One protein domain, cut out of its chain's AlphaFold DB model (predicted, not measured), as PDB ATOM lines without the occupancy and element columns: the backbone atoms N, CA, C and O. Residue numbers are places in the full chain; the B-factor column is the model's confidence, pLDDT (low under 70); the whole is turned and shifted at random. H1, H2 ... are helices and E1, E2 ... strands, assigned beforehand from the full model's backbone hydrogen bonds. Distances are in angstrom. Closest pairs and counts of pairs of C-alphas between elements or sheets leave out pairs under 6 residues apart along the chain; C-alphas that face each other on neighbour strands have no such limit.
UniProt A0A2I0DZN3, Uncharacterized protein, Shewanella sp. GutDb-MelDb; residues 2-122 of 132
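Overview. This is residues 2 to 122 of the 132 residues of an uncharacterized protein of Shewanella sp. GutDb-MelDb (UniProt A0A2I0DZN3). A strongly twisted five-stranded sheet and a small two-stranded hairpin, E6 and E7, are bridged by the long helix H3, which touches both. H1 grazes the sheet and meets the last residues of H3, while short H2 lies far out from the middle of the domain, near the first residue of E3, where the C-alphas of Val 36 and Asn 44 are 7.5 A apart. The printed part has 121 residues, with three named helices and seven named strands in the order H1 E1 E2 H2 E3 E4 E5 H3 E6 E7, a mixed class. The larger sheet has the order E2 E1 E3 E4 E5, antiparallel from E1 to E5. The whole is compact, with a radius of gyration of the C-alphas of 14.2 A, and spans 37 by 30 by 27 A.

Arrangement. H1, residues 2 to 12, only grazes the larger sheet with residues 8 to 12. In that sheet, E1, residues 17 to 22, meets E2, residues 25 to 27, only at a point, where C-alphas 26 and 21 are 4.5 A apart. H2, residues 34 to 39, is close to H1 but not clearly touching, the closest C-alphas being Gln 5 and Ala 34 at 7.5 A. H2 is only just not on the sheet, with 4 pairs of C-alphas within 10 A. E3, residues 44 to 50, is antiparallel to E1, with N 21 and O 45 at 2.8 A. E4, residues 53 to 58, forms a hairpin with E3, with N 48 and O 55 at 2.8 A. E3, E4 and E5, residues 67 to 69, make a meander, each strand the antiparallel neighbour of the one before; N 56 and O 68 are 2.8 A apart. H3, residues 77 to 94, grazes the sheet with residues 79 to 86; its closest C-alphas to E4 are Arg 79 and Val 53, 6.7 A. With residues 90 to 94 alone it touches H1 at a steep tilt of 48 degrees, opposite ways; Asp 3 and Leu 94 have the closest C-alphas, 6.3 A. E6, residues 98 to 100, and E7, residues 111 to 113, form a hairpin, with N 113 and O 98 at 2.8 A. The closest C-alphas of H3 and E6 are Gly 91 and Val 98, 5.7 A. Residues 120 to 121 pair antiparallel with 111 to 112. In H1, H2 and H3 every O i to N i+4 pair is within hydrogen-bond range.

Along the chain. H1 begins at C-alpha 2 (27.908, -10.281, -6.433) and is 15.4 A long. E1 measures 17.0 A, E3 19.6 A and E4 16.6 A. H3 runs 25.6 A to C-alpha 94 (35.638, -14.414, -9.288). E7 ends at C-alpha 113 (40.122, -21.794, -17.205).

Size, cuts and confidence. The C-alphas farthest apart are Asp 41 and Glu 77, 39.1 A. The printed part has no cut and no long link. Its mean pLDDT is 91.7; residues 38 to 41 are under 70.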
ATOM      1  N   LEU A   2      26.586 -10.405  -7.088       84.19
ATOM      2  CA  LEU A   2      27.908 -10.281  -6.433       84.19
ATOM      3  C   LEU A   2      29.066 -10.460  -7.423       84.19
ATOM      4  O   LEU A   2      29.990  -9.653  -7.422       84.19
ATOM      5  N   ASP A   3      28.964 -11.457  -8.306       92.06
ATOM      6  CA  ASP A   3      29.988 -11.742  -9.319       92.06
ATOM      7  C   ASP A   3      30.166 -10.554 -10.285       92.06
ATOM      8  O   ASP A   3      31.288 -10.130 -10.542       92.06
ATOM      9  N   TRP A   4      29.063  -9.933 -10.721       92.81
ATOM     10  CA  TRP A   4      29.077  -8.710 -11.533       92.81
ATOM     11  C   TRP A   4      29.812  -7.552 -10.848       92.81
ATOM     12  O   TRP A   4      30.663  -6.910 -11.460       92.81
ATOM     13  N   GLN A   5      29.516  -7.282  -9.573       93.38
ATOM     14  CA  GLN A   5      30.197  -6.210  -8.848       93.38
ATOM     15  C   GLN A   5      31.692  -6.518  -8.676       93.38
ATOM     16  O   GLN A   5      32.524  -5.651  -8.930       93.38
ATOM     17  N   ALA A   6      32.037  -7.759  -8.322       94.50
ATOM     18  CA  ALA A   6      33.424  -8.195  -8.184       94.50
ATOM     19  C   ALA A   6      34.203  -8.101  -9.506       94.50
ATOM     20  O   ALA A   6      35.363  -7.694  -9.501       94.50
ATOM     21  N   PHE A   7      33.569  -8.417 -10.638       95.88
ATOM     22  CA  PHE A   7      34.160  -8.281 -11.969       95.88
ATOM     23  C   PHE A   7      34.484  -6.820 -12.291       95.88
ATOM     24  O   PHE A   7      35.606  -6.501 -12.679       95.88
ATOM     25  N   ILE A   8      33.534  -5.912 -12.061       95.19
ATOM     26  CA  ILE A   8      33.739  -4.479 -12.293       95.19
ATOM     27  C   ILE A   8      34.809  -3.903 -11.357       95.19
ATOM     28  O   ILE A   8      35.648  -3.112 -11.792       95.19
ATOM     29  N   ASP A   9      34.815  -4.298 -10.086       95.00
ATOM     30  CA  ASP A   9      35.825  -3.840  -9.131       95.00
ATOM     31  C   ASP A   9      37.223  -4.376  -9.473       95.00
ATOM     32  O   ASP A   9      38.200  -3.633  -9.378       95.00
ATOM     33  N   PHE A  10      37.320  -5.617  -9.964       95.81
ATOM     34  CA  PHE A  10      38.548  -6.162 -10.546       95.81
ATOM     35  C   PHE A  10      39.043  -5.312 -11.724       95.81
ATOM     36  O   PHE A  10      40.201  -4.895 -11.722       95.81
ATOM     37  N   LEU A  11      38.171  -4.991 -12.687       96.44
ATOM     38  CA  LEU A  11      38.537  -4.169 -13.844       96.44
ATOM     39  C   LEU A  11      39.029  -2.776 -13.433       96.44
ATOM     40  O   LEU A  11      40.019  -2.293 -13.975       96.44
ATOM     41  N   ARG A  12      38.394  -2.146 -12.437       95.12
ATOM     42  CA  ARG A  12      38.817  -0.839 -11.894       95.12
ATOM     43  C   ARG A  12      40.199  -0.848 -11.254       95.12
ATOM     44  O   ARG A  12      40.828   0.202 -11.179       95.12
ATOM     45  N   CYS A  13      40.625  -1.998 -10.742       95.12
ATOM     46  CA  CYS A  13      41.939  -2.177 -10.131       95.12
ATOM     47  C   CYS A  13      42.993  -2.665 -11.137       95.12
ATOM     48  O   CYS A  13      44.136  -2.895 -10.748       95.12
ATOM     49  N   SER A  14      42.602  -2.873 -12.395       94.44
ATOM     50  CA  SER A  14      43.489  -3.300 -13.471       94.44
ATOM     51  C   SER A  14      44.017  -2.104 -14.267       94.44
ATOM     52  O   SER A  14      43.496  -0.996 -14.173       94.44
ATOM     53  N   GLU A  15      45.016  -2.354 -15.108       94.06
ATOM     54  CA  GLU A  15      45.543  -1.369 -16.064       94.06
ATOM     55  C   GLU A  15      44.691  -1.271 -17.349       94.06
ATOM     56  O   GLU A  15      45.054  -0.566 -18.291       94.06
ATOM     57  N   ALA A  16      43.566  -1.994 -17.428       96.31
ATOM     58  CA  ALA A  16      42.709  -1.989 -18.605       96.31
ATOM     59  C   ALA A  16      42.047  -0.621 -18.815       96.31
ATOM     60  O   ALA A  16      41.598   0.040 -17.876       96.31
ATOM     61  N   THR A  17      41.911  -0.217 -20.078       97.44
ATOM     62  CA  THR A  17      41.132   0.982 -20.414       97.44
ATOM     63  C   THR A  17      39.649   0.632 -20.435       97.44
ATOM     64  O   THR A  17      39.246  -0.252 -21.185       97.44
ATOM     65  N   LEU A  18      38.836   1.333 -19.643       97.56
ATOM     66  CA  LEU A  18      37.398   1.082 -19.520       97.56
ATOM     67  C   LEU A  18      36.597   2.223 -20.150       97.56
ATOM     68  O   LEU A  18      36.653   3.354 -19.667       97.56
ATOM     69  N   ASN A  19      35.815   1.918 -21.184       97.25
ATOM     70  CA  ASN A  19      34.885   2.856 -21.811       97.25
ATOM     71  C   ASN A  19      33.463   2.316 -21.673       97.25
ATOM     72  O   ASN A  19      33.161   1.239 -22.177       97.25
ATOM     73  N   TYR A  20      32.604   3.048 -20.971       95.69
ATOM     74  CA  TYR A  20      31.224   2.647 -20.729       95.69
ATOM     75  C   TYR A  20      30.266   3.515 -21.542       95.69
ATOM     76  O   TYR A  20      30.456   4.728 -21.631       95.69
ATOM     77  N   PHE A  21      29.243   2.891 -22.116       93.75
ATOM     78  CA  PHE A  21      28.274   3.524 -22.997       93.75
ATOM     79  C   PHE A  21      26.854   3.153 -22.578       93.75
ATOM     80  O   PHE A  21      26.582   1.998 -22.245       93.75
ATOM     81  N   VAL A  22      25.952   4.129 -22.643       91.56
ATOM     82  CA  VAL A  22      24.502   3.947 -22.481       91.56
ATOM     83  C   VAL A  22      23.858   4.475 -23.754       91.56
ATOM     84  O   VAL A  22      24.090   5.624 -24.115       91.56
ATOM     85  N   GLU A  23      23.119   3.627 -24.474       90.00
ATOM     86  CA  GLU A  23      22.535   3.982 -25.784       90.00
ATOM     87  C   GLU A  23      23.571   4.465 -26.819       90.00
ATOM     88  O   GLU A  23      23.275   5.265 -27.700       90.00
ATOM     89  N   GLY A  24      24.810   3.969 -26.717       90.94
ATOM     90  CA  GLY A  24      25.925   4.361 -27.586       90.94
ATOM     91  C   GLY A  24      26.636   5.655 -27.177       90.94
ATOM     92  O   GLY A  24      27.682   5.969 -27.742       90.94
ATOM     93  N   GLU A  25      26.140   6.367 -26.165       92.88
ATOM     94  CA  GLU A  25      26.754   7.600 -25.675       92.88
ATOM     95  C   GLU A  25      27.764   7.313 -24.548       92.88
ATOM     96  O   GLU A  25      27.419   6.628 -23.576       92.88
ATOM     97  N   PRO A  26      29.011   7.827 -24.633       94.75
ATOM     98  CA  PRO A  26      30.015   7.634 -23.592       94.75
ATOM     99  C   PRO A  26      29.569   8.214 -22.249       94.75
ATOM    100  O   PRO A  26      29.165   9.373 -22.148       94.75
ATOM    101  N   THR A  27      29.717   7.434 -21.184       92.94
ATOM    102  CA  THR A  27      29.352   7.844 -19.828       92.94
ATOM    103  C   THR A  27      30.258   7.210 -18.775       92.94
ATOM    104  O   THR A  27      31.122   6.378 -19.054       92.94
ATOM    105  N   LYS A  28      30.105   7.645 -17.526       91.62
ATOM    106  CA  LYS A  28      30.894   7.126 -16.411       91.62
ATOM    107  C   LYS A  28      30.338   5.775 -15.970       91.62
ATOM    108  O   LYS A  28      29.164   5.679 -15.625       91.62
ATOM    109  N   LEU A  29      31.207   4.767 -15.888       91.25
ATOM    110  CA  LEU A  29      30.858   3.458 -15.337       91.25
ATOM    111  C   LEU A  29      30.349   3.600 -13.882       91.25
ATOM    112  O   LEU A  29      31.113   4.067 -13.022       91.25
ATOM    113  N   PRO A  30      29.096   3.214 -13.573       88.94
ATOM    114  CA  PRO A  30      28.496   3.407 -12.251       88.94
ATOM    115  C   PRO A  30      29.209   2.616 -11.157       88.94
ATOM    116  O   PRO A  30      29.556   1.457 -11.363       88.94
ATOM    117  N   ALA A  31      29.400   3.213  -9.974       85.75
ATOM    118  CA  ALA A  31      30.100   2.576  -8.848       85.75
ATOM    119  C   ALA A  31      29.468   1.229  -8.447       85.75
ATOM    120  O   ALA A  31      30.186   0.245  -8.265       85.75
ATOM    121  N   SER A  32      28.135   1.197  -8.381       86.75
ATOM    122  CA  SER A  32      27.335  -0.012  -8.202       86.75
ATOM    123  C   SER A  32      26.786  -0.459  -9.550       86.75
ATOM    124  O   SER A  32      26.122   0.323 -10.227       86.75
ATOM    125  N   ILE A  33      27.027  -1.715  -9.921       85.06
ATOM    126  CA  ILE A  33      26.507  -2.278 -11.174       85.06
ATOM    127  C   ILE A  33      25.091  -2.851 -11.022       85.06
ATOM    128  O   ILE A  33      24.465  -3.251 -12.001       85.06
ATOM    129  N   ALA A  34      24.560  -2.866  -9.795       75.88
ATOM    130  CA  ALA A  34      23.279  -3.492  -9.505       75.88
ATOM    131  C   ALA A  34      22.113  -2.871 -10.288       75.88
ATOM    132  O   ALA A  34      21.222  -3.583 -10.732       75.88
ATOM    133  N   GLU A  35      22.146  -1.556 -10.491       70.38
ATOM    134  CA  GLU A  35      21.114  -0.826 -11.235       70.38
ATOM    135  C   GLU A  35      21.269  -0.996 -12.757       70.38
ATOM    136  O   GLU A  35      20.282  -0.982 -13.487       70.38
ATOM    137  N   VAL A  36      22.493  -1.232 -13.240       76.31
ATOM    138  CA  VAL A  36      22.802  -1.406 -14.672       76.31
ATOM    139  C   VAL A  36      22.310  -2.755 -15.186       76.31
ATOM    140  O   VAL A  36      21.681  -2.827 -16.234       76.31
ATOM    141  N   VAL A  37      22.571  -3.819 -14.426       72.12
ATOM    142  CA  VAL A  37      22.212  -5.194 -14.804       72.12
ATOM    143  C   VAL A  37      20.703  -5.438 -14.697       72.12
ATOM    144  O   VAL A  37      20.148  -6.241 -15.436       72.12
ATOM    145  N   VAL A  38      20.031  -4.754 -13.765       65.19
ATOM    146  CA  VAL A  38      18.597  -4.947 -13.497       65.19
ATOM    147  C   VAL A  38      17.714  -4.102 -14.408       65.19
ATOM    148  O   VAL A  38      16.616  -4.541 -14.736       65.19
ATOM    149  N   SER A  39      18.153  -2.897 -14.790       66.31
ATOM    150  CA  SER A  39      17.286  -1.978 -15.531       66.31
ATOM    151  C   SER A  39      16.917  -2.511 -16.911       66.31
ATOM    152  O   SER A  39      15.769  -2.342 -17.285       66.31
ATOM    153  N   GLN A  40      17.830  -3.161 -17.651       65.00
ATOM    154  CA  GLN A  40      17.639  -3.638 -19.044       65.00
ATOM    155  C   GLN A  40      16.978  -2.629 -20.019       65.00
ATOM    156  O   GLN A  40      16.722  -2.965 -21.173       65.00
ATOM    157  N   ASP A  41      16.729  -1.388 -19.595       66.50
ATOM    158  CA  ASP A  41      15.941  -0.396 -20.326       66.50
ATOM    159  C   ASP A  41      16.687   0.102 -21.570       66.50
ATOM    160  O   ASP A  41      16.069   0.521 -22.549       66.50
ATOM    161  N   HIS A  42      18.021   0.015 -21.546       70.44
ATOM    162  CA  HIS A  42      18.914   0.540 -22.569       70.44
ATOM    163  C   HIS A  42      20.053  -0.444 -22.879       70.44
ATOM    164  O   HIS A  42      20.534  -1.130 -21.970       70.44
ATOM    165  N   PRO A  43      20.550  -0.490 -24.131       80.00
ATOM    166  CA  PRO A  43      21.766  -1.225 -24.450       80.00
ATOM    167  C   PRO A  43      22.958  -0.565 -23.746       80.00
ATOM    168  O   PRO A  43      23.422   0.512 -24.131       80.00
ATOM    169  N   ASN A  44      23.436  -1.232 -22.699       90.44
ATOM    170  CA  ASN A  44      24.640  -0.869 -21.964       90.44
ATOM    171  C   ASN A  44      25.824  -1.660 -22.528       90.44
ATOM    172  O   ASN A  44      25.740  -2.882 -22.678       90.44
ATOM    173  N   LEU A  45      26.928  -0.970 -22.813       93.56
ATOM    174  CA  LEU A  45      28.160  -1.578 -23.314       93.56
ATOM    175  C   LEU A  45      29.343  -1.102 -22.478       93.56
ATOM    176  O   LEU A  45      29.539   0.097 -22.282       93.56
ATOM    177  N   LEU A  46      30.162  -2.043 -22.021       96.00
ATOM    178  CA  LEU A  46      31.492  -1.768 -21.497       96.00
ATOM    179  C   LEU A  46      32.534  -2.322 -22.468       96.00
ATOM    180  O   LEU A  46      32.628  -3.530 -22.659       96.00
ATOM    181  N   THR A  47      33.346  -1.440 -23.039       98.12
ATOM    182  CA  THR A  47      34.514  -1.804 -23.841       98.12
ATOM    183  C   THR A  47      35.766  -1.762 -22.969       98.12
ATOM    184  O   THR A  47      36.070  -0.743 -22.341       98.12
ATOM    185  N   ILE A  48      36.496  -2.872 -22.953       98.44
ATOM    186  CA  ILE A  48      37.694  -3.125 -22.156       98.44
ATOM    187  C   ILE A  48      38.875  -3.257 -23.125       98.44
ATOM    188  O   ILE A  48      38.958  -4.207 -23.902       98.44
ATOM    189  N   GLY A  49      39.790  -2.292 -23.095       98.12
ATOM    190  CA  GLY A  49      41.013  -2.320 -23.895       98.12
ATOM    191  C   GLY A  49      42.145  -3.037 -23.163       98.12
ATOM    192  O   GLY A  49      42.553  -2.584 -22.091       98.12
ATOM    193  N   LEU A  50      42.668  -4.113 -23.760       96.81
ATOM    194  CA  LEU A  50      43.728  -4.967 -23.216       96.81
ATOM    195  C   LEU A  50      44.892  -5.073 -24.200       96.81
ATOM    196  O   LEU A  50      44.851  -5.902 -25.100       96.81
ATOM    197  N   ASP A  51      45.916  -4.230 -24.064       93.94
ATOM    198  CA  ASP A  51      47.118  -4.244 -24.915       93.94
ATOM    199  C   ASP A  51      46.811  -4.521 -26.397       93.94
ATOM    200  O   ASP A  51      47.465  -5.339 -27.027       93.94
ATOM    201  N   GLY A  52      45.786  -3.844 -26.939       93.81
ATOM    202  CA  GLY A  52      45.235  -3.922 -28.302       93.81
ATOM    203  C   GLY A  52      44.525  -5.233 -28.688       93.81
ATOM    204  O   GLY A  52      44.521  -5.605 -29.857       93.81
ATOM    205  N   VAL A  53      43.964  -5.929 -27.709       97.75
ATOM    206  CA  VAL A  53      42.749  -6.730 -27.861       97.75
ATOM    207  C   VAL A  53      41.605  -5.931 -27.250       97.75
ATOM    208  O   VAL A  53      41.760  -5.353 -26.169       97.75
ATOM    209  N   THR A  54      40.466  -5.884 -27.930       98.25
ATOM    210  CA  THR A  54      39.252  -5.267 -27.393       98.25
ATOM    211  C   THR A  54      38.295  -6.346 -26.907       98.25
ATOM    212  O   THR A  54      37.978  -7.273 -27.647       98.25
ATOM    213  N   VAL A  55      37.825  -6.214 -25.668       98.12
ATOM    214  CA  VAL A  55      36.783  -7.073 -25.097       98.12
ATOM    215  C   VAL A  55      35.541  -6.231 -24.842       98.12
ATOM    216  O   VAL A  55      35.624  -5.188 -24.196       98.12
ATOM    217  N   ASN A  56      34.391  -6.670 -25.333       97.56
ATOM    218  CA  ASN A  56      33.113  -6.003 -25.125       97.56
ATOM    219  C   ASN A  56      32.267  -6.792 -24.133       97.56
ATOM    220  O   ASN A  56      32.227  -8.012 -24.177       97.56
ATOM    221  N   CYS A  57      31.606  -6.088 -23.225       95.31
ATOM    222  CA  CYS A  57      30.721  -6.670 -22.232       95.31
ATOM    223  C   CYS A  57      29.350  -6.016 -22.343       95.31
ATOM    224  O   CYS A  57      29.203  -4.806 -22.125       95.31
ATOM    225  N   HIS A  58      28.357  -6.834 -22.668       91.56
ATOM    226  CA  HIS A  58      26.959  -6.454 -22.663       91.56
ATOM    227  C   HIS A  58      26.305  -6.943 -21.370       91.56
ATOM    228  O   HIS A  58      26.463  -8.088 -20.953       91.56
ATOM    229  N   PHE A  59      25.556  -6.062 -20.710       89.62
ATOM    230  CA  PHE A  59      24.902  -6.368 -19.434       89.62
ATOM    231  C   PHE A  59      23.546  -7.046 -19.678       89.62
ATOM    232  O   PHE A  59      22.505  -6.480 -19.350       89.62
ATOM    233  N   PHE A  60      23.559  -8.226 -20.312       84.44
ATOM    234  CA  PHE A  60      22.341  -8.912 -20.746       84.44
ATOM    235  C   PHE A  60      21.530  -9.477 -19.582       84.44
ATOM    236  O   PHE A  60      20.373  -9.099 -19.420       84.44
ATOM    237  N   ILE A  61      22.109 -10.365 -18.768       86.19
ATOM    238  CA  ILE A  61      21.394 -11.036 -17.672       86.19
ATOM    239  C   ILE A  61      22.195 -11.020 -16.357       86.19
ATOM    240  O   ILE A  61      23.427 -11.027 -16.364       86.19
ATOM    241  N   PRO A  62      21.528 -10.986 -15.188       86.12
ATOM    242  CA  PRO A  62      22.209 -10.941 -13.892       86.12
ATOM    243  C   PRO A  62      22.966 -12.205 -13.485       86.12
ATOM    244  O   PRO A  62      23.784 -12.143 -12.550       86.12
ATOM    245  N   GLU A  63      22.673 -13.326 -14.135       88.69
ATOM    246  CA  GLU A  63      23.214 -14.650 -13.838       88.69
ATOM    247  C   GLU A  63      24.548 -14.931 -14.534       88.69
ATOM    248  O   GLU A  63      25.314 -15.759 -14.041       88.69
ATOM    249  N   GLU A  64      24.846 -14.233 -15.628       89.12
ATOM    250  CA  GLU A  64      25.964 -14.550 -16.515       89.12
ATOM    251  C   GLU A  64      26.728 -13.295 -16.929       89.12
ATOM    252  O   GLU A  64      26.134 -12.243 -17.146       89.12
ATOM    253  N   ILE A  65      28.055 -13.415 -17.013       93.44
ATOM    254  CA  ILE A  65      28.938 -12.385 -17.560       93.44
ATOM    255  C   ILE A  65      29.417 -12.898 -18.912       93.44
ATOM    256  O   ILE A  65      30.285 -13.769 -18.968       93.44
ATOM    257  N   GLU A  66      28.859 -12.336 -19.975       93.69
ATOM    258  CA  GLU A  66      29.254 -12.627 -21.349       93.69
ATOM    259  C   GLU A  66      30.197 -11.537 -21.864       93.69
ATOM    260  O   GLU A  66      30.013 -10.343 -21.584       93.69
ATOM    261  N   LEU A  67      31.244 -11.969 -22.567       95.94
ATOM    262  CA  LEU A  67      32.296 -11.111 -23.091       95.94
ATOM    263  C   LEU A  67      32.610 -11.499 -24.533       95.94
ATOM    264  O   LEU A  67      32.984 -12.640 -24.800       95.94
ATOM    265  N   ASP A  68      32.563 -10.519 -25.424       95.94
ATOM    266  CA  ASP A  68      32.862 -10.689 -26.839       95.94
ATOM    267  C   ASP A  68      34.261 -10.186 -27.168       95.94
ATOM    268  O   ASP A  68      34.693  -9.124 -26.708       95.94
ATOM    269  N   ILE A  69      34.958 -10.923 -28.025       96.50
ATOM    270  CA  ILE A  69      36.233 -10.517 -28.614       96.50
ATOM    271  C   ILE A  69      36.148 -10.649 -30.126       96.50
ATOM    272  O   ILE A  69      35.521 -11.573 -30.640       96.50
ATOM    273  N   ASP A  70      36.819  -9.759 -30.849       96.06
ATOM    274  CA  ASP A  70      36.981  -9.922 -32.289       96.06
ATOM    275  C   ASP A  70      38.144 -10.891 -32.559       96.06
ATOM    276  O   ASP A  70      39.283 -10.583 -32.198       96.06
ATOM    277  N   PRO A  71      37.931 -12.043 -33.223       94.12
ATOM    278  CA  PRO A  71      39.023 -12.955 -33.555       94.12
ATOM    279  C   PRO A  71      40.131 -12.297 -34.388       94.12
ATOM    280  O   PRO A  71      41.269 -12.763 -34.374       94.12
ATOM    281  N   ARG A  72      39.819 -11.211 -35.108       96.00
ATOM    282  CA  ARG A  72      40.789 -10.443 -35.901       96.00
ATOM    283  C   ARG A  72      41.790  -9.674 -35.035       96.00
ATOM    284  O   ARG A  72      42.875  -9.388 -35.532       96.00
ATOM    285  N   ASP A  73      41.477  -9.407 -33.766       96.25
ATOM    286  CA  ASP A  73      42.412  -8.806 -32.802       96.25
ATOM    287  C   ASP A  73      43.485  -9.813 -32.331       96.25
ATOM    288  O   ASP A  73      44.500  -9.434 -31.741       96.25
ATOM    289  N   ILE A  74      43.285 -11.111 -32.592       96.50
ATOM    290  CA  ILE A  74      44.163 -12.209 -32.164       96.50
ATOM    291  C   ILE A  74      45.054 -12.647 -33.336       96.50
ATOM    292  O   ILE A  74      45.004 -13.776 -33.821       96.50
ATOM    293  N   ASP A  75      45.887 -11.725 -33.808       95.81
ATOM    294  CA  ASP A  75      46.748 -11.915 -34.983       95.81
ATOM    295  C   ASP A  75      48.107 -12.575 -34.683       95.81
ATOM    296  O   ASP A  75      48.898 -12.860 -35.586       95.81
ATOM    297  N   SER A  76      48.404 -12.805 -33.405       97.25
ATOM    298  CA  SER A  76      49.703 -13.277 -32.941       97.25
ATOM    299  C   SER A  76      49.602 -14.001 -31.599       97.25
ATOM    300  O   SER A  76      48.671 -13.799 -30.816       97.25
ATOM    301  N   GLU A  77      50.608 -14.822 -31.290       97.00
ATOM    302  CA  GLU A  77      50.694 -15.533 -30.006       97.00
ATOM    303  C   GLU A  77      50.701 -14.576 -28.807       97.00
ATOM    304  O   GLU A  77      50.151 -14.893 -27.753       97.00
ATOM    305  N   ALA A  78      51.280 -13.381 -28.969       97.56
ATOM    306  CA  ALA A  78      51.270 -12.353 -27.936       97.56
ATOM    307  C   ALA A  78      49.838 -11.886 -27.620       97.56
ATOM    308  O   ALA A  78      49.482 -11.787 -26.448       97.56
ATOM    309  N   ARG A  79      48.999 -11.669 -28.643       97.81
ATOM    310  CA  ARG A  79      47.583 -11.293 -28.471       97.81
ATOM    311  C   ARG A  79      46.761 -12.427 -27.877       97.81
ATOM    312  O   ARG A  79      45.979 -12.196 -26.960       97.81
ATOM    313  N   ALA A  80      47.007 -13.664 -28.306       97.00
ATOM    314  CA  ALA A  80      46.377 -14.833 -27.695       97.00
ATOM    315  C   ALA A  80      46.731 -14.951 -26.200       97.00
ATOM    316  O   ALA A  80      45.867 -15.226 -25.368       97.00
ATOM    317  N   LYS A  81      47.990 -14.676 -25.833       97.12
ATOM    318  CA  LYS A  81      48.431 -14.671 -24.434       97.12
ATOM    319  C   LYS A  81      47.715 -13.602 -23.604       97.12
ATOM    320  O   LYS A  81      47.337 -13.915 -22.479       97.12
ATOM    321  N   VAL A  82      47.476 -12.406 -24.148       97.44
ATOM    322  CA  VAL A  82      46.687 -11.358 -23.471       97.44
ATOM    323  C   VAL A  82      45.282 -11.866 -23.136       97.44
ATOM    324  O   VAL A  82      44.848 -11.743 -21.991       97.44
ATOM    325  N   VAL A  83      44.605 -12.519 -24.088       97.56
ATOM    326  CA  VAL A  83      43.278 -13.120 -23.857       97.56
ATOM    327  C   VAL A  83      43.340 -14.183 -22.758       97.56
ATOM    328  O   VAL A  83      42.542 -14.157 -21.824       97.56
ATOM    329  N   PHE A  84      44.312 -15.095 -22.805       97.31
ATOM    330  CA  PHE A  84      44.459 -16.151 -21.797       97.31
ATOM    331  C   PHE A  84      44.800 -15.618 -20.402       97.31
ATOM    332  O   PHE A  84      44.309 -16.140 -19.396       97.31
ATOM    333  N   GLU A  85      45.622 -14.575 -20.317       96.44
ATOM    334  CA  GLU A  85      45.920 -13.896 -19.059       96.44
ATOM    335  C   GLU A  85      44.667 -13.231 -18.497       96.44
ATOM    336  O   GLU A  85      44.361 -13.423 -17.316       96.44
ATOM    337  N   PHE A  86      43.890 -12.556 -19.342       97.50
ATOM    338  CA  PHE A  86      42.615 -11.965 -18.956       97.50
ATOM    339  C   PHE A  86      41.611 -13.016 -18.464       97.50
ATOM    340  O   PHE A  86      41.134 -12.913 -17.335       97.50
ATOM    341  N   MET A  87      41.390 -14.099 -19.219       97.44
ATOM    342  CA  MET A  87      40.544 -15.224 -18.790       97.44
ATOM    343  C   MET A  87      40.966 -15.755 -17.414       97.44
ATOM    344  O   MET A  87      40.141 -15.929 -16.517       97.44
ATOM    345  N   SER A  88      42.268 -15.988 -17.221       96.50
ATOM    346  CA  SER A  88      42.770 -16.540 -15.963       96.50
ATOM    347  C   SER A  88      42.656 -15.565 -14.790       96.50
ATOM    348  O   SER A  88      42.439 -15.993 -13.660       96.50
ATOM    349  N   THR A  89      42.810 -14.260 -15.020       95.69
ATOM    350  CA  THR A  89      42.742 -13.241 -13.962       95.69
ATOM    351  C   THR A  89      41.304 -12.960 -13.554       95.69
ATOM    352  O   THR A  89      41.035 -12.929 -12.354       95.69
ATOM    353  N   VAL A  90      40.372 -12.900 -14.511       96.62
ATOM    354  CA  VAL A  90      38.927 -12.858 -14.242       96.62
ATOM    355  C   VAL A  90      38.497 -14.092 -13.452       96.62
ATOM    356  O   VAL A  90      37.917 -13.971 -12.374       96.62
ATOM    357  N   GLY A  91      38.853 -15.291 -13.923       96.25
ATOM    358  CA  GLY A  91      38.489 -16.532 -13.244       96.25
ATOM    359  C   GLY A  91      39.066 -16.645 -11.828       96.25
ATOM    360  O   GLY A  91      38.405 -17.168 -10.931       96.25
ATOM    361  N   LYS A  92      40.273 -16.113 -11.578       95.00
ATOM    362  CA  LYS A  92      40.845 -15.994 -10.221       95.00
ATOM    363  C   LYS A  92      40.083 -14.995  -9.360       95.00
ATOM    364  O   LYS A  92      39.787 -15.316  -8.214       95.00
ATOM    365  N   ALA A  93      39.783 -13.811  -9.894       94.69
ATOM    366  CA  ALA A  93      39.098 -12.750  -9.161       94.69
ATOM    367  C   ALA A  93      37.692 -13.178  -8.716       94.69
ATOM    368  O   ALA A  93      37.280 -12.875  -7.599       94.69
ATOM    369  N   LEU A  94      36.989 -13.928  -9.566       95.06
ATOM    370  CA  LEU A  94      35.638 -14.414  -9.288       95.06
ATOM    371  C   LEU A  94      35.613 -15.796  -8.621       95.06
ATOM    372  O   LEU A  94      34.575 -16.216  -8.115       95.06
ATOM    373  N   ASN A  95      36.743 -16.511  -8.612       95.31
ATOM    374  CA  ASN A  95      36.823 -17.930  -8.255       95.31
ATOM    375  C   ASN A  95      35.822 -18.783  -9.067       95.31
ATOM    376  O   ASN A  95      35.070 -19.591  -8.516       95.31
ATOM    377  N   LYS A  96      35.799 -18.573 -10.390       95.75
ATOM    378  CA  LYS A  96      34.882 -19.221 -11.343       95.75
ATOM    379  C   LYS A  96      35.622 -19.791 -12.547       95.75
ATOM    380  O   LYS A  96      36.737 -19.374 -12.866       95.75
ATOM    381  N   GLN A  97      34.966 -20.739 -13.210       95.88
ATOM    382  CA  GLN A  97      35.362 -21.191 -14.537       95.88
ATOM    383  C   GLN A  97      35.182 -20.047 -15.545       95.88
ATOM    384  O   GLN A  97      34.244 -19.260 -15.419       95.88
ATOM    385  N   VAL A  98      36.069 -19.968 -16.537       96.75
ATOM    386  CA  VAL A  98      35.912 -19.080 -17.700       96.75
ATOM    387  C   VAL A  98      36.083 -19.916 -18.956       96.75
ATOM    388  O   VAL A  98      37.085 -20.622 -19.091       96.75
ATOM    389  N   ILE A  99      35.119 -19.838 -19.866       95.94
ATOM    390  CA  ILE A  99      35.114 -20.579 -21.127       95.94
ATOM    391  C   ILE A  99      35.246 -19.609 -22.299       95.94
ATOM    392  O   ILE A  99      34.716 -18.506 -22.256       95.94
ATOM    393  N   LEU A 100      35.990 -20.016 -23.326       96.12
ATOM    394  CA  LEU A 100      36.060 -19.316 -24.605       96.12
ATOM    395  C   LEU A 100      35.499 -20.234 -25.686       96.12
ATOM    396  O   LEU A 100      36.018 -21.337 -25.896       96.12
ATOM    397  N   THR A 101      34.460 -19.771 -26.365       94.88
ATOM    398  CA  THR A 101      33.694 -20.501 -27.380       94.88
ATOM    399  C   THR A 101      33.643 -19.674 -28.669       94.88
ATOM    400  O   THR A 101      33.839 -18.457 -28.632       94.88
ATOM    401  N   PRO A 102      33.420 -20.297 -29.837       91.69
ATOM    402  CA  PRO A 102      32.915 -19.564 -30.987       91.69
ATOM    403  C   PRO A 102      31.494 -19.063 -30.698       91.69
ATOM    404  O   PRO A 102      30.743 -19.692 -29.945       91.69
ATOM    405  N   GLU A 103      31.116 -17.962 -31.344       87.06
ATOM    406  CA  GLU A 103      29.785 -17.365 -31.220       87.06
ATOM    407  C   GLU A 103      28.677 -18.419 -31.410       87.06
ATOM    408  O   GLU A 103      28.727 -19.221 -32.347       87.06
ATOM    409  N   ASN A 104      27.674 -18.415 -30.524       86.19
ATOM    410  CA  ASN A 104      26.512 -19.316 -30.550       86.19
ATOM    411  C   ASN A 104      26.824 -20.827 -30.435       86.19
ATOM    412  O   ASN A 104      25.987 -21.647 -30.813       86.19
ATOM    413  N   THR A 105      28.008 -21.215 -29.943       88.50
ATOM    414  CA  THR A 105      28.412 -22.633 -29.790       88.50
ATOM    415  C   THR A 105      29.014 -22.927 -28.411       88.50
ATOM    416  O   THR A 105      30.121 -23.454 -28.278       88.50
ATOM    417  N   GLU A 106      28.291 -22.564 -27.351       84.56
ATOM    418  CA  GLU A 106      28.703 -22.767 -25.952       84.56
ATOM    419  C   GLU A 106      29.014 -24.233 -25.610       84.56
ATOM    420  O   GLU A 106      29.865 -24.530 -24.770       84.56
ATOM    421  N   GLU A 107      28.372 -25.173 -26.305       87.56
ATOM    422  CA  GLU A 107      28.594 -26.609 -26.163       87.56
ATOM    423  C   GLU A 107      29.924 -27.095 -26.770       87.56
ATOM    424  O   GLU A 107      30.310 -28.252 -26.574       87.56
ATOM    425  N   GLN A 108      30.642 -26.222 -27.484       88.44
ATOM    426  CA  GLN A 108      31.924 -26.496 -28.140       88.44
ATOM    427  C   GLN A 108      33.021 -25.533 -27.650       88.44
ATOM    428  O   GLN A 108      33.564 -24.747 -28.433       88.44
ATOM    429  N   PRO A 109      33.399 -25.588 -26.357       92.69
ATOM    430  CA  PRO A 109      34.437 -24.718 -25.823       92.69
ATOM    431  C   PRO A 109      35.788 -25.007 -26.485       92.69
ATOM    432  O   PRO A 109      36.196 -26.161 -26.613       92.69
ATOM    433  N   LEU A 110      36.506 -23.948 -26.860       94.00
ATOM    434  CA  LEU A 110      37.872 -24.016 -27.390       94.00
ATOM    435  C   LEU A 110      38.890 -24.016 -26.253       94.00
ATOM    436  O   LEU A 110      39.859 -24.774 -26.261       94.00
ATOM    437  N   PHE A 111      38.671 -23.157 -25.257       95.88
ATOM    438  CA  PHE A 111      39.552 -23.026 -24.103       95.88
ATOM    439  C   PHE A 111      38.746 -22.915 -22.819       95.88
ATOM    440  O   PHE A 111      37.659 -22.346 -22.796       95.88
ATOM    441  N   THR A 112      39.312 -23.437 -21.735       96.69
ATOM    442  CA  THR A 112      38.745 -23.292 -20.394       96.69
ATOM    443  C   THR A 112      39.817 -22.911 -19.384       96.69
ATOM    444  O   THR A 112      40.944 -23.416 -19.418       96.69
ATOM    445  N   TYR A 113      39.450 -22.022 -18.472       96.75
ATOM    446  CA  TYR A 113      40.122 -21.794 -17.205       96.75
ATOM    447  C   TYR A 113      39.303 -22.438 -16.089       96.75
ATOM    448  O   TYR A 113      38.108 -22.184 -15.987       96.75
ATOM    449  N   GLU A 114      39.967 -23.172 -15.198       94.75
ATOM    450  CA  GLU A 114      39.389 -23.621 -13.928       94.75
ATOM    451  C   GLU A 114      40.089 -22.918 -12.760       94.75
ATOM    452  O   GLU A 114      41.312 -22.739 -12.824       94.75
ATOM    453  N   PRO A 115      39.381 -22.573 -11.668       90.75
ATOM    454  CA  PRO A 115      39.998 -21.985 -10.485       90.75
ATOM    455  C   PRO A 115      41.210 -22.778  -9.981       90.75
ATOM    456  O   PRO A 115      41.116 -23.956  -9.639       90.75
ATOM    457  N   GLY A 116      42.372 -22.121  -9.941       84.44
ATOM    458  CA  GLY A 116      43.629 -22.731  -9.497       84.44
ATOM    459  C   GLY A 116      44.355 -23.570 -10.557       84.44
ATOM    460  O   GLY A 116      45.401 -24.141 -10.253       84.44
ATOM    461  N   ALA A 117      43.852 -23.626 -11.793       86.56
ATOM    462  CA  ALA A 117      44.494 -24.302 -12.918       86.56
ATOM    463  C   ALA A 117      45.062 -23.308 -13.949       86.56
ATOM    464  O   ALA A 117      44.814 -22.104 -13.905       86.56
ATOM    465  N   SER A 118      45.843 -23.819 -14.901       87.81
ATOM    466  CA  SER A 118      46.177 -23.098 -16.133       87.81
ATOM    467  C   SER A 118      45.057 -23.240 -17.168       87.81
ATOM    468  O   SER A 118      44.242 -24.162 -17.079       87.81
ATOM    469  N   ILE A 119      45.066 -22.376 -18.187       93.12
ATOM    470  CA  ILE A 119      44.201 -22.523 -19.366       93.12
ATOM    471  C   ILE A 119      44.443 -23.891 -20.016       93.12
ATOM    472  O   ILE A 119      45.588 -24.326 -20.170       93.12
ATOM    473  N   LYS A 120      43.358 -24.563 -20.398       93.31
ATOM    474  CA  LYS A 120      43.369 -25.826 -21.139       93.31
ATOM    475  C   LYS A 120      42.741 -25.605 -22.507       93.31
ATOM    476  O   LYS A 120      41.639 -25.075 -22.592       93.31
ATOM    477  N   HIS A 121      43.428 -26.051 -23.552       91.62
ATOM    478  CA  HIS A 121      42.852 -26.170 -24.888       91.62
ATOM    479  C   HIS A 121      41.997 -27.438 -24.949       91.62
ATOM    480  O   HIS A 121      42.478 -28.537 -24.661       91.62
ATOM    481  N   LEU A 122      40.734 -27.275 -25.314       85.44
ATOM    482  CA  LEU A 122      39.775 -28.342 -25.529       85.44
ATOM    483  C   LEU A 122      39.669 -28.503 -27.043       85.44
ATOM    484  O   LEU A 122      38.956 -27.773 -27.719       85.44
TER     485      LEU A 122